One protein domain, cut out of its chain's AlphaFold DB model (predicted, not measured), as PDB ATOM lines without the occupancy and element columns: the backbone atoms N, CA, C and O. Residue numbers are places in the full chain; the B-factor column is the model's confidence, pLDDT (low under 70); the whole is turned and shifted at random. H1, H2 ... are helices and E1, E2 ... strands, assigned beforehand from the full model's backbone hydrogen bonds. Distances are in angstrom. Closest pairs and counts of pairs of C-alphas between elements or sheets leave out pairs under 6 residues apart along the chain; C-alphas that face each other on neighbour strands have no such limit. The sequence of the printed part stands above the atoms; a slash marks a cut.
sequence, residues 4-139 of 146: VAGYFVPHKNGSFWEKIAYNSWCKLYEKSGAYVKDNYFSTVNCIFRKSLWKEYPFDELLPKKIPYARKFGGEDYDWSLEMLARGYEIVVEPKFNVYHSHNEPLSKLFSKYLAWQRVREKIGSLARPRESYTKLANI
ATOM      1  N   VAL A   4     -90.192 113.645  -6.885       97.75
ATOM      2  CA  VAL A   4     -90.615 112.985  -5.650       97.75
ATOM      3  C   VAL A   4     -91.298 111.675  -6.031       97.75
ATOM      4  O   VAL A   4     -92.146 111.665  -6.922       97.75
ATOM      5  N   ALA A   5     -90.942 110.581  -5.372       97.38
ATOM      6  CA  ALA A   5     -91.578 109.281  -5.535       97.38
ATOM      7  C   ALA A   5     -92.048 108.737  -4.185       97.38
ATOM      8  O   ALA A   5     -91.507 109.076  -3.135       97.38
ATOM      9  N   GLY A   6     -93.062 107.882  -4.220       96.06
ATOM     10  CA  GLY A   6     -93.454 107.052  -3.086       96.06
ATOM     11  C   GLY A   6     -93.410 105.595  -3.513       96.06
ATOM     12  O   GLY A   6     -93.691 105.278  -4.671       96.06
ATOM     13  N   TYR A   7     -93.079 104.700  -2.592       95.00
ATOM     14  CA  TYR A   7     -93.143 103.270  -2.844       95.00
ATOM     15  C   TYR A   7     -94.557 102.834  -3.236       95.00
ATOM     16  O   TYR A   7     -95.561 103.477  -2.912       95.00
ATOM     17  N   PHE A   8     -94.643 101.678  -3.883       92.69
ATOM     18  CA  PHE A   8     -95.905 100.972  -3.990       92.69
ATOM     19  C   PHE A   8     -96.007  99.890  -2.916       92.69
ATOM     20  O   PHE A   8     -95.063  99.143  -2.656       92.69
ATOM     21  N   VAL A   9     -97.185  99.787  -2.312       92.62
ATOM     22  CA  VAL A   9     -97.509  98.765  -1.319       92.62
ATOM     23  C   VAL A   9     -98.646  97.877  -1.831       92.62
ATOM     24  O   VAL A   9     -99.572  98.366  -2.478       92.62
ATOM     25  N   PRO A  10     -98.634  96.564  -1.573       91.88
ATOM     26  CA  PRO A  10     -99.701  95.683  -2.034       91.88
ATOM     27  C   PRO A  10    -101.040  96.030  -1.388       91.88
ATOM     28  O   PRO A  10    -101.125  96.241  -0.176       91.88
ATOM     29  N   HIS A  11    -102.108  96.031  -2.185       91.75
ATOM     30  CA  HIS A  11    -103.464  96.172  -1.659       91.75
ATOM     31  C   HIS A  11    -103.859  94.941  -0.818       91.75
ATOM     32  O   HIS A  11    -103.263  93.864  -0.926       91.75
ATOM     33  N   LYS A  12    -104.934  95.044  -0.022       88.06
ATOM     34  CA  LYS A  12    -105.480  93.904   0.748       88.06
ATOM     35  C   LYS A  12    -105.820  92.684  -0.120       88.06
ATOM     36  O   LYS A  12    -105.709  91.560   0.360       88.06
ATOM     37  N   ASN A  13    -106.133  92.902  -1.397       89.56
ATOM     38  CA  ASN A  13    -106.437  91.850  -2.372       89.56
ATOM     39  C   ASN A  13    -105.195  91.349  -3.139       89.56
ATOM     40  O   ASN A  13    -105.332  90.500  -4.013       89.56
ATOM     41  N   GLY A  14    -104.000  91.876  -2.849       88.19
ATOM     42  CA  GLY A  14    -102.745  91.391  -3.423       88.19
ATOM     43  C   GLY A  14    -102.360  90.012  -2.888       88.19
ATOM     44  O   GLY A  14    -102.846  89.579  -1.829       88.19
ATOM     45  N   SER A  15    -101.460  89.335  -3.601       91.69
ATOM     46  CA  SER A  15    -101.042  87.987  -3.226       91.69
ATOM     47  C   SER A  15    -100.296  87.995  -1.891       91.69
ATOM     48  O   SER A  15     -99.707  88.998  -1.473       91.69
ATOM     49  N   PHE A  16    -100.306  86.855  -1.199       92.12
ATOM     50  CA  PHE A  16     -99.527  86.681   0.029       92.12
ATOM     51  C   PHE A  16     -98.041  87.016  -0.194       92.12
ATOM     52  O   PHE A  16     -97.433  87.722   0.606       92.12
ATOM     53  N   TRP A  17     -97.481  86.586  -1.326       93.19
ATOM     54  CA  TRP A  17     -96.074  86.807  -1.659       93.19
ATOM     55  C   TRP A  17     -95.750  88.264  -1.982       93.19
ATOM     56  O   TRP A  17     -94.710  88.754  -1.548       93.19
ATOM     57  N   GLU A  18     -96.645  88.977  -2.669       91.12
ATOM     58  CA  GLU A  18     -96.502  90.420  -2.890       91.12
ATOM     59  C   GLU A  18     -96.450  91.152  -1.549       91.12
ATOM     60  O   GLU A  18     -95.549  91.961  -1.316       91.12
ATOM     61  N   LYS A  19     -97.378  90.825  -0.637       91.38
ATOM     62  CA  LYS A  19     -97.442  91.415   0.706       91.38
ATOM     63  C   LYS A  19     -96.151  91.198   1.477       91.38
ATOM     64  O   LYS A  19     -95.675  92.150   2.082       91.38
ATOM     65  N   ILE A  20     -95.586  89.995   1.458       90.62
ATOM     66  CA  ILE A  20     -94.322  89.727   2.149       90.62
ATOM     67  C   ILE A  20     -93.174  90.503   1.499       90.62
ATOM     68  O   ILE A  20     -92.473  91.229   2.202       90.62
ATOM     69  N   ALA A  21     -92.996  90.401   0.181       88.50
ATOM     70  CA  ALA A  21     -91.854  90.998  -0.508       88.50
ATOM     71  C   ALA A  21     -91.843  92.532  -0.392       88.50
ATOM     72  O   ALA A  21     -90.868  93.121   0.078       88.50
ATOM     73  N   TYR A  22     -92.942  93.181  -0.777       87.50
ATOM     74  CA  TYR A  22     -92.981  94.635  -0.899       87.50
ATOM     75  C   TYR A  22     -93.221  95.340   0.439       87.50
ATOM     76  O   TYR A  22     -92.576  96.356   0.694       87.50
ATOM     77  N   ASN A  23     -94.063  94.803   1.339       88.06
ATOM     78  CA  ASN A  23     -94.235  95.449   2.649       88.06
ATOM     79  C   ASN A  23     -92.971  95.347   3.496       88.06
ATOM     80  O   ASN A  23     -92.671  96.299   4.209       88.06
ATOM     81  N   SER A  24     -92.251  94.221   3.448       87.69
ATOM     82  CA  SER A  24     -91.020  94.084   4.232       87.69
ATOM     83  C   SER A  24     -90.000  95.123   3.786       87.69
ATOM     84  O   SER A  24     -89.485  95.852   4.623       87.69
ATOM     85  N   TRP A  25     -89.780  95.272   2.478       86.62
ATOM     86  CA  TRP A  25     -88.863  96.282   1.956       86.62
ATOM     87  C   TRP A  25     -89.269  97.710   2.357       86.62
ATOM     88  O   TRP A  25     -88.494  98.390   3.031       86.62
ATOM     89  N   CYS A  26     -90.497  98.135   2.037       89.25
ATOM     90  CA  CYS A  26     -90.937  99.514   2.282       89.25
ATOM     91  C   CYS A  26     -90.963  99.856   3.778       89.25
ATOM     92  O   CYS A  26     -90.432 100.886   4.188       89.25
ATOM     93  N   LYS A  27     -91.523  98.971   4.617       89.88
ATOM     94  CA  LYS A  27     -91.622  99.213   6.066       89.88
ATOM     95  C   LYS A  27     -90.261  99.191   6.752       89.88
ATOM     96  O   LYS A  27     -90.068  99.927   7.715       89.88
ATOM     97  N   LEU A  28     -89.319  98.361   6.293       91.25
ATOM     98  CA  LEU A  28     -87.954  98.368   6.827       91.25
ATOM     99  C   LEU A  28     -87.236  99.676   6.481       91.25
ATOM    100  O   LEU A  28     -86.565 100.241   7.345       91.25
ATOM    101  N   TYR A  29     -87.403 100.182   5.259       93.88
ATOM    102  CA  TYR A  29     -86.814 101.454   4.835       93.88
ATOM    103  C   TYR A  29     -87.411 102.638   5.592       93.88
ATOM    104  O   TYR A  29     -86.666 103.489   6.073       93.88
ATOM    105  N   GLU A  30     -88.731 102.656   5.766       93.69
ATOM    106  CA  GLU A  30     -89.427 103.664   6.565       93.69
ATOM    107  C   GLU A  30     -88.965 103.630   8.028       93.69
ATOM    108  O   GLU A  30     -88.508 104.641   8.557       93.69
ATOM    109  N   LYS A  31     -88.984 102.451   8.666       93.88
ATOM    110  CA  LYS A  31     -88.602 102.290  10.079       93.88
ATOM    111  C   LYS A  31     -87.141 102.651  10.348       93.88
ATOM    112  O   LYS A  31     -86.828 103.155  11.421       93.88
ATOM    113  N   SER A  32     -86.244 102.354   9.410       95.25
ATOM    114  CA  SER A  32     -84.813 102.655   9.546       95.25
ATOM    115  C   SER A  32     -84.443 104.084   9.140       95.25
ATOM    116  O   SER A  32     -83.315 104.502   9.391       95.25
ATOM    117  N   GLY A  33     -85.344 104.824   8.487       95.00
ATOM    118  CA  GLY A  33     -85.026 106.110   7.861       95.00
ATOM    119  C   GLY A  33     -84.162 105.995   6.597       95.00
ATOM    120  O   GLY A  33     -83.752 107.012   6.042       95.00
ATOM    121  N   ALA A  34     -83.884 104.778   6.112       95.50
ATOM    122  CA  ALA A  34     -83.040 104.553   4.938       95.50
ATOM    123  C   ALA A  34     -83.627 105.154   3.650       95.50
ATOM    124  O   ALA A  34     -82.870 105.482   2.738       95.50
ATOM    125  N   TYR A  35     -84.948 105.360   3.600       94.88
ATOM    126  CA  TYR A  35     -85.639 105.986   2.470       94.88
ATOM    127  C   TYR A  35     -85.089 107.381   2.114       94.88
ATOM    128  O   TYR A  35     -85.108 107.761   0.951       94.88
ATOM    129  N   VAL A  36     -84.529 108.124   3.079       94.12
ATOM    130  CA  VAL A  36     -83.948 109.464   2.847       94.12
ATOM    131  C   VAL A  36     -82.739 109.415   1.904       94.12
ATOM    132  O   VAL A  36     -82.429 110.398   1.238       94.12
ATOM    133  N   LYS A  37     -82.046 108.272   1.846       93.25
ATOM    134  CA  LYS A  37     -80.902 108.032   0.952       93.25
ATOM    135  C   LYS A  37     -81.262 107.146  -0.241       93.25
ATOM    136  O   LYS A  37     -80.380 106.796  -1.022       93.25
ATOM    137  N   ASP A  38     -82.520 106.732  -0.347       92.38
ATOM    138  CA  ASP A  38     -82.978 105.878  -1.429       92.38
ATOM    139  C   ASP A  38     -83.153 106.708  -2.705       92.38
ATOM    140  O   ASP A  38     -83.617 107.846  -2.674       92.38
ATOM    141  N   ASN A  39     -82.769 106.131  -3.837       89.75
ATOM    142  CA  ASN A  39     -82.947 106.726  -5.158       89.75
ATOM    143  C   ASN A  39     -84.086 106.061  -5.938       89.75
ATOM    144  O   ASN A  39     -84.145 106.165  -7.165       89.75
ATOM    145  N   TYR A  40     -84.973 105.350  -5.239       93.69
ATOM    146  CA  TYR A  40     -86.178 104.791  -5.823       93.69
ATOM    147  C   TYR A  40     -86.995 105.865  -6.550       93.69
ATOM    148  O   TYR A  40     -87.336 106.912  -6.002       93.69
ATOM    149  N   PHE A  41     -87.349 105.574  -7.797       96.19
ATOM    150  CA  PHE A  41     -88.211 106.419  -8.601       96.19
ATOM    151  C   PHE A  41     -89.009 105.542  -9.557       96.19
ATOM    152  O   PHE A  41     -88.435 104.694 -10.241       96.19
ATOM    153  N   SER A  42     -90.329 105.718  -9.586       95.25
ATOM    154  CA  SER A  42     -91.194 104.965 -10.490       95.25
ATOM    155  C   SER A  42     -92.394 105.776 -10.948       95.25
ATOM    156  O   SER A  42     -93.066 106.432 -10.157       95.25
ATOM    157  N   THR A  43     -92.723 105.638 -12.225       95.69
ATOM    158  CA  THR A  43     -93.931 106.202 -12.842       95.69
ATOM    159  C   THR A  43     -95.234 105.589 -12.335       95.69
ATOM    160  O   THR A  43     -96.289 106.172 -12.566       95.69
ATOM    161  N   VAL A  44     -95.183 104.486 -11.575       94.31
ATOM    162  CA  VAL A  44     -96.341 104.000 -10.803       94.31
ATOM    163  C   VAL A  44     -96.809 105.064  -9.808       94.31
ATOM    164  O   VAL A  44     -98.008 105.186  -9.568       94.31
ATOM    165  N   ASN A  45     -95.872 105.825  -9.234       96.19
ATOM    166  CA  ASN A  45     -96.170 106.840  -8.238       96.19
ATOM    167  C   ASN A  45     -95.038 107.864  -8.097       96.19
ATOM    168  O   ASN A  45     -94.143 107.736  -7.253       96.19
ATOM    169  N   CYS A  46     -95.084 108.895  -8.933       97.00
ATOM    170  CA  CYS A  46     -94.127 109.986  -8.871       97.00
ATOM    171  C   CYS A  46     -94.742 111.322  -9.277       97.00
ATOM    172  O   CYS A  46     -95.767 111.399  -9.955       97.00
ATOM    173  N   ILE A  47     -94.045 112.382  -8.891       97.50
ATOM    174  CA  ILE A  47     -94.209 113.737  -9.396       97.50
ATOM    175  C   ILE A  47     -92.825 114.190  -9.851       97.50
ATOM    176  O   ILE A  47     -91.843 114.016  -9.131       97.50
ATOM    177  N   PHE A  48     -92.719 114.789 -11.033       97.81
ATOM    178  CA  PHE A  48     -91.448 115.294 -11.549       97.81
ATOM    179  C   PHE A  48     -91.612 116.616 -12.287       97.81
ATOM    180  O   PHE A  48     -92.691 116.973 -12.768       97.81
ATOM    181  N   ARG A  49     -90.515 117.371 -12.380       97.94
ATOM    182  CA  ARG A  49     -90.497 118.657 -13.078       97.94
ATOM    183  C   ARG A  49     -90.600 118.454 -14.586       97.94
ATOM    184  O   ARG A  49     -89.682 117.951 -15.229       97.94
ATOM    185  N   LYS A  50     -91.689 118.958 -15.169       95.94
ATOM    186  CA  LYS A  50     -91.922 118.933 -16.620       95.94
ATOM    187  C   LYS A  50     -90.809 119.613 -17.423       95.94
ATOM    188  O   LYS A  50     -90.524 119.164 -18.526       95.94
ATOM    189  N   SER A  51     -90.205 120.689 -16.911       97.00
ATOM    190  CA  SER A  51     -89.092 121.369 -17.591       97.00
ATOM    191  C   SER A  51     -87.894 120.437 -17.772       97.00
ATOM    192  O   SER A  51     -87.411 120.293 -18.885       97.00
ATOM    193  N   LEU A  52     -87.517 119.708 -16.720       97.81
ATOM    194  CA  LEU A  52     -86.404 118.757 -16.756       97.81
ATOM    195  C   LEU A  52     -86.712 117.543 -17.633       97.81
ATOM    196  O   LEU A  52     -85.850 117.072 -18.365       97.81
ATOM    197  N   TRP A  53     -87.960 117.071 -17.633       96.81
ATOM    198  CA  TRP A  53     -88.390 116.036 -18.575       96.81
ATOM    199  C   TRP A  53     -88.351 116.499 -20.038       96.81
ATOM    200  O   TRP A  53     -88.157 115.681 -20.924       96.81
ATOM    201  N   LYS A  54     -88.514 117.794 -20.335       93.88
ATOM    202  CA  LYS A  54     -88.329 118.290 -21.710       93.88
ATOM    203  C   LYS A  54     -86.858 118.298 -22.132       93.88
ATOM    204  O   LYS A  54     -86.587 118.128 -23.314       93.88
ATOM    205  N   GLU A  55     -85.941 118.514 -21.192       94.94
ATOM    206  CA  GLU A  55     -84.492 118.471 -21.436       94.94
ATOM    207  C   GLU A  55     -83.981 117.031 -21.571       94.94
ATOM    208  O   GLU A  55     -83.154 116.743 -22.431       94.94
ATOM    209  N   TYR A  56     -84.501 116.124 -20.743       97.12
ATOM    210  CA  TYR A  56     -84.218 114.695 -20.787       97.12
ATOM    211  C   TYR A  56     -85.530 113.908 -20.637       97.12
ATOM    212  O   TYR A  56     -85.941 113.610 -19.513       97.12
ATOM    213  N   PRO A  57     -86.258 113.633 -21.732       96.00
ATOM    214  CA  PRO A  57     -87.441 112.776 -21.702       96.00
ATOM    215  C   PRO A  57     -87.090 111.314 -21.407       96.00
ATOM    216  O   PRO A  57     -85.936 110.897 -21.434       96.00
ATOM    217  N   PHE A  58     -88.108 110.498 -21.141       96.12
ATOM    218  CA  PHE A  58     -87.934 109.048 -21.031       96.12
ATOM    219  C   PHE A  58     -87.386 108.483 -22.352       96.12
ATOM    220  O   PHE A  58     -88.003 108.667 -23.400       96.12
ATOM    221  N   ASP A  59     -86.216 107.832 -22.306       95.44
ATOM    222  CA  ASP A  59     -85.509 107.353 -23.501       95.44
ATOM    223  C   ASP A  59     -86.249 106.165 -24.141       95.44
ATOM    224  O   ASP A  59     -86.074 105.013 -23.747       95.44
ATOM    225  N   GLU A  60     -87.031 106.428 -25.190       93.88
ATOM    226  CA  GLU A  60     -87.804 105.412 -25.921       93.88
ATOM    227  C   GLU A  60     -86.914 104.374 -26.640       93.88
ATOM    228  O   GLU A  60     -87.407 103.356 -27.140       93.88
ATOM    229  N   LEU A  61     -85.595 104.606 -26.735       93.38
ATOM    230  CA  LEU A  61     -84.644 103.621 -27.258       93.38
ATOM    231  C   LEU A  61     -84.064 102.712 -26.171       93.38
ATOM    232  O   LEU A  61     -83.393 101.735 -26.518       93.38
ATOM    233  N   LEU A  62     -84.323 102.969 -24.886       92.62
ATOM    234  CA  LEU A  62     -83.825 102.141 -23.786       92.62
ATOM    235  C   LEU A  62     -84.234 100.659 -23.934       92.62
ATOM    236  O   LEU A  62     -83.345  99.803 -23.843       92.62
ATOM    237  N   PRO A  63     -85.486 100.316 -24.314       89.88
ATOM    238  CA  PRO A  63     -85.887  98.937 -24.614       89.88
ATOM    239  C   PRO A  63     -85.101  98.245 -25.734       89.88
ATOM    240  O   PRO A  63     -85.054  97.016 -25.781       89.88
ATOM    241  N   LYS A  64     -84.509  99.009 -26.664       88.44
ATOM    242  CA  LYS A  64     -83.668  98.457 -27.739       88.44
ATOM    243  C   LYS A  64     -82.243  98.191 -27.260       88.44
ATOM    244  O   LYS A  64     -81.624  97.236 -27.715       88.44
ATOM    245  N   LYS A  65     -81.731  99.030 -26.355       87.31
ATOM    246  CA  LYS A  65     -80.380  98.922 -25.778       87.31
ATOM    247  C   LYS A  65     -80.302  97.827 -24.711       87.31
ATOM    248  O   LYS A  65     -79.269  97.184 -24.555       87.31
ATOM    249  N   ILE A  66     -81.396  97.614 -23.975       91.56
ATOM    250  CA  ILE A  66     -81.472  96.678 -22.851       91.56
ATOM    251  C   ILE A  66     -82.646  95.718 -23.107       91.56
ATOM    252  O   ILE A  66     -83.791  96.083 -22.845       91.56
ATOM    253  N   PRO A  67     -82.402  94.477 -23.579       83.44
ATOM    254  CA  PRO A  67     -83.470  93.562 -24.000       83.44
ATOM    255  C   PRO A  67     -84.570  93.326 -22.954       83.44
ATOM    256  O   PRO A  67     -85.750  93.251 -23.291       83.44
ATOM    257  N   TYR A  68     -84.206  93.254 -21.669       85.25
ATOM    258  CA  TYR A  68     -85.167  93.069 -20.576       85.25
ATOM    259  C   TYR A  68     -86.016  94.321 -20.295       85.25
ATOM    260  O   TYR A  68     -87.159  94.184 -19.854       85.25
ATOM    261  N   ALA A  69     -85.521  95.523 -20.610       88.06
ATOM    262  CA  ALA A  69     -86.261  96.769 -20.404       88.06
ATOM    263  C   ALA A  69     -87.518  96.839 -21.286       88.06
ATOM    264  O   ALA A  69     -88.524  97.405 -20.878       88.06
ATOM    265  N   ARG A  70     -87.546  96.141 -22.433       88.00
ATOM    266  CA  ARG A  70     -88.763  96.025 -23.258       88.00
ATOM    267  C   ARG A  70     -89.961  95.446 -22.509       88.00
ATOM    268  O   ARG A  70     -91.096  95.779 -22.832       88.00
ATOM    269  N   LYS A  71     -89.723  94.548 -21.552       88.19
ATOM    270  CA  LYS A  71     -90.787  93.902 -20.773       88.19
ATOM    271  C   LYS A  71     -91.013  94.571 -19.421       88.19
ATOM    272  O   LYS A  71     -92.130  94.529 -18.914       88.19
ATOM    273  N   PHE A  72     -89.958  95.109 -18.819       86.94
ATOM    274  CA  PHE A  72     -89.975  95.558 -17.426       86.94
ATOM    275  C   PHE A  72     -89.857  97.074 -17.256       86.94
ATOM    276  O   PHE A  72     -89.943  97.542 -16.127       86.94
ATOM    277  N   GLY A  73     -89.709  97.820 -18.352       91.38
ATOM    278  CA  GLY A  73     -89.484  99.259 -18.327       91.38
ATOM    279  C   GLY A  73     -88.095  99.605 -17.800       91.38
ATOM    280  O   GLY A  73     -87.148  98.819 -17.921       91.38
ATOM    281  N   GLY A  74     -87.994 100.789 -17.208       94.62
ATOM    282  CA  GLY A  74     -86.775 101.325 -16.612       94.62
ATOM    283  C   GLY A  74     -86.442 102.735 -17.084       94.62
ATOM    284  O   GLY A  74     -85.454 103.291 -16.613       94.62
ATOM    285  N   GLU A  75     -87.231 103.331 -17.987       96.25
ATOM    286  CA  GLU A  75     -86.987 104.705 -18.431       96.25
ATOM    287  C   GLU A  75     -87.139 105.727 -17.294       96.25
ATOM    288  O   GLU A  75     -86.456 106.746 -17.281       96.25
ATOM    289  N   ASP A  76     -87.996 105.447 -16.314       96.62
ATOM    290  CA  ASP A  76     -88.188 106.271 -15.121       96.62
ATOM    291  C   ASP A  76     -86.990 106.206 -14.162       96.62
ATOM    292  O   ASP A  76     -86.510 107.237 -13.687       96.62
ATOM    293  N   TYR A  77     -86.448 105.009 -13.939       96.44
ATOM    294  CA  TYR A  77     -85.206 104.829 -13.198       96.44
ATOM    295  C   TYR A  77     -84.017 105.473 -13.926       96.44
ATOM    296  O   TYR A  77     -83.235 106.187 -13.299       96.44
ATOM    297  N   ASP A  78     -83.907 105.293 -15.246       97.31
ATOM    298  CA  ASP A  78     -82.891 105.958 -16.072       97.31
ATOM    299  C   ASP A  78     -82.957 107.485 -15.952       97.31
ATOM    300  O   ASP A  78     -81.928 108.130 -15.745       97.31
ATOM    301  N   TRP A  79     -84.165 108.047 -16.014       97.81
ATOM    302  CA  TRP A  79     -84.405 109.472 -15.820       97.81
ATOM    303  C   TRP A  79     -83.956 109.943 -14.437       97.81
ATOM    304  O   TRP A  79     -83.272 110.956 -14.319       97.81
ATOM    305  N   SER A  80     -84.278 109.185 -13.384       97.56
ATOM    306  CA  SER A  80     -83.884 109.536 -12.016       97.56
ATOM    307  C   SER A  80     -82.363 109.583 -11.839       97.56
ATOM    308  O   SER A  80     -81.843 110.540 -11.265       97.56
ATOM    309  N   LEU A  81     -81.632 108.612 -12.402       97.69
ATOM    310  CA  LEU A  81     -80.169 108.601 -12.362       97.69
ATOM    311  C   LEU A  81     -79.568 109.745 -13.178       97.69
ATOM    312  O   LEU A  81     -78.535 110.289 -12.793       97.69
ATOM    313  N   GLU A  82     -80.208 110.133 -14.282       98.31
ATOM    314  CA  GLU A  82     -79.784 111.295 -15.056       98.31
ATOM    315  C   GLU A  82     -79.939 112.592 -14.263       98.31
ATOM    316  O   GLU A  82     -79.032 113.421 -14.248       98.31
ATOM    317  N   MET A  83     -81.061 112.761 -13.559       98.31
ATOM    318  CA  MET A  83     -81.276 113.932 -12.713       98.31
ATOM    319  C   MET A  83     -80.236 114.013 -11.593       98.31
ATOM    320  O   MET A  83     -79.678 115.087 -11.368       98.31
ATOM    321  N   LEU A  84     -79.924 112.885 -10.946       97.81
ATOM    322  CA  LEU A  84     -78.861 112.813  -9.940       97.81
ATOM    323  C   LEU A  84     -77.493 113.182 -10.534       97.81
ATOM    324  O   LEU A  84     -76.774 113.994  -9.957       97.81
ATOM    325  N   ALA A  85     -77.147 112.649 -11.711       98.06
ATOM    326  CA  ALA A  85     -75.884 112.958 -12.389       98.06
ATOM    327  C   ALA A  85     -75.760 114.439 -12.791       98.06
ATOM    328  O   ALA A  85     -74.657 114.976 -12.849       98.06
ATOM    329  N   ARG A  86     -76.890 115.112 -13.034       97.94
ATOM    330  CA  ARG A  86     -76.966 116.554 -13.321       97.94
ATOM    331  C   ARG A  86     -77.003 117.434 -12.064       97.94
ATOM    332  O   ARG A  86     -77.160 118.644 -12.188       97.94
ATOM    333  N   GLY A  87     -76.862 116.854 -10.871       97.69
ATOM    334  CA  GLY A  87     -76.821 117.590  -9.603       97.69
ATOM    335  C   GLY A  87     -78.192 117.933  -9.017       97.69
ATOM    336  O   GLY A  87     -78.281 118.740  -8.094       97.69
ATOM    337  N   TYR A  88     -79.271 117.338  -9.530       98.00
ATOM    338  CA  TYR A  88     -80.584 117.440  -8.903       98.00
ATOM    339  C   TYR A  88     -80.782 116.359  -7.837       98.00
ATOM    340  O   TYR A  88     -80.041 115.389  -7.739       98.00
ATOM    341  N   GLU A  89     -81.853 116.507  -7.066       97.44
ATOM    342  CA  GLU A  89     -82.236 115.556  -6.019       97.44
ATOM    343  C   GLU A  89     -83.514 114.815  -6.404       97.44
ATOM    344  O   GLU A  89     -84.454 115.423  -6.934       97.44
ATOM    345  N   ILE A  90     -83.566 113.535  -6.053       97.62
ATOM    346  CA  ILE A  90     -84.772 112.709  -6.056       97.62
ATOM    347  C   ILE A  90     -85.134 112.432  -4.599       97.62
ATOM    348  O   ILE A  90     -84.272 112.034  -3.823       97.62
ATOM    349  N   VAL A  91     -86.390 112.672  -4.229       97.38
ATOM    350  CA  VAL A  91     -86.881 112.447  -2.863       97.38
ATOM    351  C   VAL A  91     -87.813 111.247  -2.853       97.38
ATOM    352  O   VAL A  91     -88.741 111.184  -3.658       97.38
ATOM    353  N   VAL A  92     -87.608 110.334  -1.909       97.19
ATOM    354  CA  VAL A  92     -88.569 109.274  -1.604       97.19
ATOM    355  C   VAL A  92     -89.366 109.678  -0.366       97.19
ATOM    356  O   VAL A  92     -88.781 109.972   0.672       97.19
ATOM    357  N   GLU A  93     -90.694 109.718  -0.468       96.25
ATOM    358  CA  GLU A  93     -91.599 110.110   0.620       96.25
ATOM    359  C   GLU A  93     -92.576 108.964   0.934       96.25
ATOM    360  O   GLU A  93     -93.539 108.758   0.191       96.25
ATOM    361  N   PRO A  94     -92.373 108.205   2.030       94.44
ATOM    362  CA  PRO A  94     -93.259 107.106   2.417       94.44
ATOM    363  C   PRO A  94     -94.724 107.520   2.630       94.44
ATOM    364  O   PRO A  94     -95.631 106.722   2.389       94.44
ATOM    365  N   LYS A  95     -94.997 108.773   3.019       94.25
ATOM    366  CA  LYS A  95     -96.377 109.286   3.135       94.25
ATOM    367  C   LYS A  95     -97.066 109.480   1.785       94.25
ATOM    368  O   LYS A  95     -98.281 109.656   1.747       94.25
ATOM    369  N   PHE A  96     -96.311 109.442   0.691       94.81
ATOM    370  CA  PHE A  96     -96.815 109.526  -0.674       94.81
ATOM    371  C   PHE A  96     -97.059 108.139  -1.293       94.81
ATOM    372  O   PHE A  96     -97.408 108.059  -2.462       94.81
ATOM    373  N   ASN A  97     -96.900 107.033  -0.555       95.00
ATOM    374  CA  ASN A  97     -97.073 105.677  -1.091       95.00
ATOM    375  C   ASN A  97     -98.482 105.405  -1.655       95.00
ATOM    376  O   ASN A  97     -99.484 105.912  -1.152       95.00
ATOM    377  N   VAL A  98     -98.565 104.508  -2.644       95.19
ATOM    378  CA  VAL A  98     -99.835 104.074  -3.261       95.19
ATOM    379  C   VAL A  98    -100.024 102.564  -3.203       95.19
ATOM    380  O   VAL A  98     -99.062 101.800  -3.108       95.19
ATOM    381  N   TYR A  99    -101.275 102.113  -3.321       95.19
ATOM    382  CA  TYR A  99    -101.572 100.691  -3.458       95.19
ATOM    383  C   TYR A  99    -101.368 100.197  -4.897       95.19
ATOM    384  O   TYR A  99    -101.971 100.725  -5.828       95.19
ATOM    385  N   HIS A 100    -100.577  99.136  -5.074       92.75
ATOM    386  CA  HIS A 100    -100.374  98.465  -6.361       92.75
ATOM    387  C   HIS A 100    -100.095  96.969  -6.160       92.75
ATOM    388  O   HIS A 100     -99.241  96.585  -5.363       92.75
ATOM    389  N   SER A 101    -100.821  96.111  -6.872       92.31
ATOM    390  CA  SER A 101    -100.670  94.653  -6.785       92.31
ATOM    391  C   SER A 101    -101.191  93.982  -8.052       92.31
ATOM    392  O   SER A 101    -102.193  94.425  -8.610       92.31
ATOM    393  N   HIS A 102    -100.554  92.889  -8.462       90.19
ATOM    394  CA  HIS A 102    -100.893  92.111  -9.654       90.19
ATOM    395  C   HIS A 102    -101.352  90.678  -9.328       90.19
ATOM    396  O   HIS A 102    -101.594  89.896 -10.248       90.19
ATOM    397  N   ASN A 103    -101.474  90.333  -8.042       91.25
ATOM    398  CA  ASN A 103    -101.818  88.999  -7.552       91.25
ATOM    399  C   ASN A 103    -100.865  87.910  -8.082       91.25
ATOM    400  O   ASN A 103    -101.275  86.820  -8.484       91.25
ATOM    401  N   GLU A 104     -99.571  88.224  -8.138       90.81
ATOM    402  CA  GLU A 104     -98.589  87.343  -8.764       90.81
ATOM    403  C   GLU A 104     -98.108  86.220  -7.834       90.81
ATOM    404  O   GLU A 104     -97.937  86.438  -6.627       90.81
ATOM    405  N   PRO A 105     -97.834  85.019  -8.384       93.06
ATOM    406  CA  PRO A 105     -97.192  83.948  -7.635       93.06
ATOM    407  C   PRO A 105     -95.707  84.255  -7.395       93.06
ATOM    408  O   PRO A 105     -95.072  84.990  -8.159       93.06
ATOM    409  N   LEU A 106     -95.123  83.620  -6.374       92.69
ATOM    410  CA  LEU A 106     -93.728  83.829  -5.967       92.69
ATOM    411  C   LEU A 106     -92.723  83.639  -7.112       92.69
ATOM    412  O   LEU A 106     -91.808  84.444  -7.265       92.69
ATOM    413  N   SER A 107     -92.911  82.618  -7.951       93.75
ATOM    414  CA  SER A 107     -92.032  82.337  -9.097       93.75
ATOM    415  C   SER A 107     -91.963  83.504 -10.086       93.75
ATOM    416  O   SER A 107     -90.898  83.806 -10.633       93.75
ATOM    417  N   LYS A 108     -93.083  84.208 -10.282       92.12
ATOM    418  CA  LYS A 108     -93.161  85.378 -11.157       92.12
ATOM    419  C   LYS A 108     -92.539  86.608 -10.500       92.12
ATOM    420  O   LYS A 108     -91.809  87.324 -11.182       92.12
ATOM    421  N   LEU A 109     -92.750  86.811  -9.196       92.12
ATOM    422  CA  LEU A 109     -92.091  87.875  -8.429       92.12
ATOM    423  C   LEU A 109     -90.567  87.717  -8.435       92.12
ATOM    424  O   LEU A 109     -89.849  88.676  -8.706       92.12
ATOM    425  N   PHE A 110     -90.071  86.499  -8.221       93.00
ATOM    426  CA  PHE A 110     -88.642  86.196  -8.265       93.00
ATOM    427  C   PHE A 110     -88.053  86.439  -9.662       93.00
ATOM    428  O   PHE A 110     -87.039  87.119  -9.812       93.00
ATOM    429  N   SER A 111     -88.737  85.960 -10.705       92.62
ATOM    430  CA  SER A 111     -88.325  86.183 -12.097       92.62
ATOM    431  C   SER A 111     -88.296  87.674 -12.460       92.62
ATOM    432  O   SER A 111     -87.378  88.130 -13.143       92.62
ATOM    433  N   LYS A 112     -89.282  88.449 -11.981       91.75
ATOM    434  CA  LYS A 112     -89.313  89.912 -12.106       91.75
ATOM    435  C   LYS A 112     -88.132  90.555 -11.397       91.75
ATOM    436  O   LYS A 112     -87.447  91.359 -12.016       91.75
ATOM    437  N   TYR A 113     -87.877  90.181 -10.147       91.44
ATOM    438  CA  TYR A 113     -86.766  90.710  -9.364       91.44
ATOM    439  C   TYR A 113     -85.426  90.523 -10.089       91.44
ATOM    440  O   TYR A 113     -84.698  91.494 -10.283       91.44
ATOM    441  N   LEU A 114     -85.137  89.315 -10.586       94.12
ATOM    442  CA  LEU A 114     -83.905  89.041 -11.337       94.12
ATOM    443  C   LEU A 114     -83.791  89.876 -12.617       94.12
ATOM    444  O   LEU A 114     -82.716  90.379 -12.945       94.12
ATOM    445  N   ALA A 115     -84.891  90.029 -13.356       92.75
ATOM    446  CA  ALA A 115     -84.889  90.848 -14.559       92.75
ATOM    447  C   ALA A 115     -84.678  92.337 -14.238       92.75
ATOM    448  O   ALA A 115     -83.897  92.998 -14.919       92.75
ATOM    449  N   TRP A 116     -85.318  92.843 -13.182       92.81
ATOM    450  CA  TRP A 116     -85.152  94.216 -12.707       92.81
ATOM    451  C   TRP A 116     -83.719  94.500 -12.256       92.81
ATOM    452  O   TRP A 116     -83.188  95.543 -12.616       92.81
ATOM    453  N   GLN A 117     -83.065  93.574 -11.546       93.62
ATOM    454  CA  GLN A 117     -81.649  93.718 -11.180       93.62
ATOM    455  C   GLN A 117     -80.773  93.909 -12.424       93.62
ATOM    456  O   GLN A 117     -80.070  94.908 -12.531       93.62
ATOM    457  N   ARG A 118     -80.923  93.044 -13.438       94.38
ATOM    458  CA  ARG A 118     -80.175  93.157 -14.704       94.38
ATOM    459  C   ARG A 118     -80.439  94.472 -15.438       94.38
ATOM    460  O   ARG A 118     -79.518  95.056 -16.002       94.38
ATOM    461  N   VAL A 119     -81.693  94.931 -15.469       95.12
ATOM    462  CA  VAL A 119     -82.047  96.217 -16.088       95.12
ATOM    463  C   VAL A 119     -81.391  97.369 -15.329       95.12
ATOM    464  O   VAL A 119     -80.730  98.197 -15.952       95.12
ATOM    465  N   ARG A 120     -81.502  97.398 -13.996       94.94
ATOM    466  CA  ARG A 120     -80.920  98.454 -13.155       94.94
ATOM    467  C   ARG A 120     -79.398  98.491 -13.237       94.94
ATOM    468  O   ARG A 120     -78.848  99.580 -13.338       94.94
ATOM    469  N   GLU A 121     -78.733  97.338 -13.256       95.31
ATOM    470  CA  GLU A 121     -77.284  97.233 -13.463       95.31
ATOM    471  C   GLU A 121     -76.870  97.850 -14.804       95.31
ATOM    472  O   GLU A 121     -75.972  98.690 -14.860       95.31
ATOM    473  N   LYS A 122     -77.562  97.490 -15.893       96.12
ATOM    474  CA  LYS A 122     -77.267  98.027 -17.228       96.12
ATOM    475  C   LYS A 122     -77.511  99.532 -17.315       96.12
ATOM    476  O   LYS A 122     -76.659 100.237 -17.846       96.12
ATOM    477  N   ILE A 123     -78.619 100.025 -16.762       96.25
ATOM    478  CA  ILE A 123     -78.926 101.464 -16.690       96.25
ATOM    479  C   ILE A 123     -77.891 102.208 -15.831       96.25
ATOM    480  O   ILE A 123     -77.477 103.315 -16.179       96.25
ATOM    481  N   GLY A 124     -77.461 101.600 -14.723       95.75
ATOM    482  CA  GLY A 124     -76.448 102.146 -13.821       95.75
ATOM    483  C   GLY A 124     -75.052 102.213 -14.440       95.75
ATOM    484  O   GLY A 124     -74.282 103.096 -14.088       95.75
ATOM    485  N   SER A 125     -74.739 101.334 -15.398       96.00
ATOM    486  CA  SER A 125     -73.458 101.348 -16.123       96.00
ATOM    487  C   SER A 125     -73.373 102.366 -17.268       96.00
ATOM    488  O   SER A 125     -72.319 102.497 -17.888       96.00
ATOM    489  N   LEU A 126     -74.469 103.058 -17.599       95.44
ATOM    490  CA  LEU A 126     -74.452 104.071 -18.653       95.44
ATOM    491  C   LEU A 126     -73.637 105.286 -18.196       95.44
ATOM    492  O   LEU A 126     -73.826 105.773 -17.084       95.44
ATOM    493  N   ALA A 127     -72.777 105.808 -19.074       96.69
ATOM    494  CA  ALA A 127     -72.104 107.081 -18.842       96.69
ATOM    495  C   ALA A 127     -73.133 108.221 -18.765       96.69
ATOM    496  O   ALA A 127     -74.093 108.246 -19.544       96.69
ATOM    497  N   ARG A 128     -72.933 109.142 -17.814       97.06
ATOM    498  CA  ARG A 128     -73.815 110.285 -17.540       97.06
ATOM    499  C   ARG A 128     -72.983 111.561 -17.322       97.06
ATOM    500  O   ARG A 128     -71.867 111.440 -16.818       97.06
ATOM    501  N   PRO A 129     -73.501 112.759 -17.652       96.75
ATOM    502  CA  PRO A 129     -74.818 112.999 -18.247       96.75
ATOM    503  C   PRO A 129     -74.917 112.432 -19.669       96.75
ATOM    504  O   PRO A 129     -73.913 112.275 -20.363       96.75
ATOM    505  N   ARG A 130     -76.129 112.076 -20.085       94.88
ATOM    506  CA  ARG A 130     -76.424 111.528 -21.418       94.88
ATOM    507  C   ARG A 130     -77.589 112.258 -22.067       94.88
ATOM    508  O   ARG A 130     -78.299 113.038 -21.439       94.88
ATOM    509  N   GLU A 131     -77.799 111.959 -23.341       94.81
ATOM    510  CA  GLU A 131     -78.994 112.350 -24.079       94.81
ATOM    511  C   GLU A 131     -80.006 111.196 -24.132       94.81
ATOM    512  O   GLU A 131     -79.656 110.005 -24.186       94.81
ATOM    513  N   SER A 132     -81.280 111.570 -24.110       95.44
ATOM    514  CA  SER A 132     -82.434 110.686 -24.265       95.44
ATOM    515  C   SER A 132     -83.077 110.888 -25.629       95.44
ATOM    516  O   SER A 132     -83.130 112.008 -26.135       95.44
ATOM    517  N   TYR A 133     -83.655 109.828 -26.185       94.31
ATOM    518  CA  TYR A 133     -84.444 109.922 -27.405       94.31
ATOM    519  C   TYR A 133     -85.945 109.881 -27.101       94.31
ATOM    520  O   TYR A 133     -86.413 108.999 -26.385       94.31
ATOM    521  N   THR A 134     -86.717 110.769 -27.731       92.06
ATOM    522  CA  THR A 134     -88.182 110.675 -27.787       92.06
ATOM    523  C   THR A 134     -88.687 111.006 -29.184       92.06
ATOM    524  O   THR A 134     -88.156 111.890 -29.860       92.06
ATOM    525  N   LYS A 135     -89.755 110.337 -29.620       90.12
ATOM    526  CA  LYS A 135     -90.464 110.705 -30.853       90.12
ATOM    527  C   LYS A 135     -91.370 111.914 -30.664       90.12
ATOM    528  O   LYS A 135     -91.753 112.533 -31.654       90.12
ATOM    529  N   LEU A 136     -91.701 112.268 -29.421       84.12
ATOM    530  CA  LEU A 136     -92.627 113.357 -29.103       84.12
ATOM    531  C   LEU A 136     -92.135 114.724 -29.588       84.12
ATOM    532  O   LEU A 136     -92.959 115.593 -29.850       84.12
ATOM    533  N   ALA A 137     -90.826 114.902 -29.786       76.69
ATOM    534  CA  ALA A 137     -90.274 116.107 -30.406       76.69
ATOM    535  C   ALA A 137     -90.813 116.348 -31.832       76.69
ATOM    536  O   ALA A 137     -90.898 117.489 -32.273       76.69
ATOM    537  N   ASN A 138     -91.220 115.281 -32.527       80.62
ATOM    538  CA  ASN A 138     -91.678 115.314 -33.918       80.62
ATOM    539  C   ASN A 138     -93.187 115.051 -34.061       80.62
ATOM    540  O   ASN A 138     -93.684 114.915 -35.178       80.62
ATOM    541  N   ILE A 139     -93.925 114.938 -32.952       81.69
ATOM    542  CA  ILE A 139     -95.350 114.591 -32.952       81.69
ATOM    543  C   ILE A 139     -96.134 115.710 -32.272       81.69
ATOM    544  O   ILE A 139     -95.836 116.103 -31.146       81.69
TER     545      ILE A 139
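What this domain is: This is residues 4 to 139 of the 146 residues of an uncharacterized protein of Candidatus Bathyarchaeota archaeon (UniProt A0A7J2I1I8). Two long helices, H1 and H7, meet at their first residues and open as a V, and H6, E2 and H2 join the far ends of its arms into a rough ring. H4 and H5 form a small corner beside H7, while E1 and H3 lie off the ring; two unnamed stretches, residues 4 to 15 and 93 to 105, run to the starts of H1 and H7, tied to each other by a short parallel pairing of residues 8 to 9 with 98 to 99. The printed part has 136 residues, with seven named helices and two named strands in the order H1 H2 E1 H3 H4 H5 H6 E2 H7; the class is mostly helix, and E1 and E2 pair with no named strand. It is compact, with a radius of gyration of the C-alphas of 15.6 A and spans of 44 by 30 by 29 A.

Where its parts are: Start at Val 4 and go to C-alpha 16 at (-99.527, 86.681, 0.029), where H1 begins; it runs to residue 32, 23.7 A on. Next come H2, residues 34 to 37, E1, residues 46 to 48, and H3, residues 50 to 55. H4 is residues 62 to 65 and H5 residues 69 to 72. Find C-alpha 75 at (-86.987, 104.705, -18.431); from there H6 runs 15.1 A to residue 85. E2 is residues 90 to 92. H7, residues 106 to 124, covers 26.4 A and ends with C-alpha 124 at (-76.448, 102.146, -13.821).

How they stand to each other: Begin at H7, the hub, which touches three helices. H1 and H7 touch only at their ends, their closest C-alphas, of Trp 17 and Leu 106, being 5.7 A apart; they run the same way at a steep tilt of 46 degrees. Residues 112 to 119 of H7 touch H5, closest at the C-alphas of Ala 69 and Val 119, 6.1 A. Residues 120 to 124 touch H6, closest at the C-alphas of Asp 78 and Ile 123, 6.0 A, the same way at a steep tilt of 39 degrees. H4 and H5 touch only at the corner, with C-alphas 63 and 70 closest at 4.3 A; H4 and H7 are near each other. The closest C-alphas of H6 and E2 are those of Ser 80 and Ile 90, 6.8 A; those of H2 and E2 are Tyr 35 and Val 92, 6.0 A. H1 and H2 are close but not clearly touching, with C-alphas 29 and 35 closest at 5.2 A. E1 and H3 meet only through their link, and H3 touches no helix. In H1, H3, H6 and H7 every O i to N i+4 pair is within hydrogen-bond range; H2, H4 and H5 are too short for such a pair.

The domain as a whole: Look at Lys 31 and Asn 138 for the two C-alphas farthest apart, 46.0 A. The printed part has no cut, and the link from E2 to H7, 13 residues, is long. After H7, residues 125 to 139 hold no named element. The mean pLDDT of the printed part is 93.3, and no printed residue is under 70.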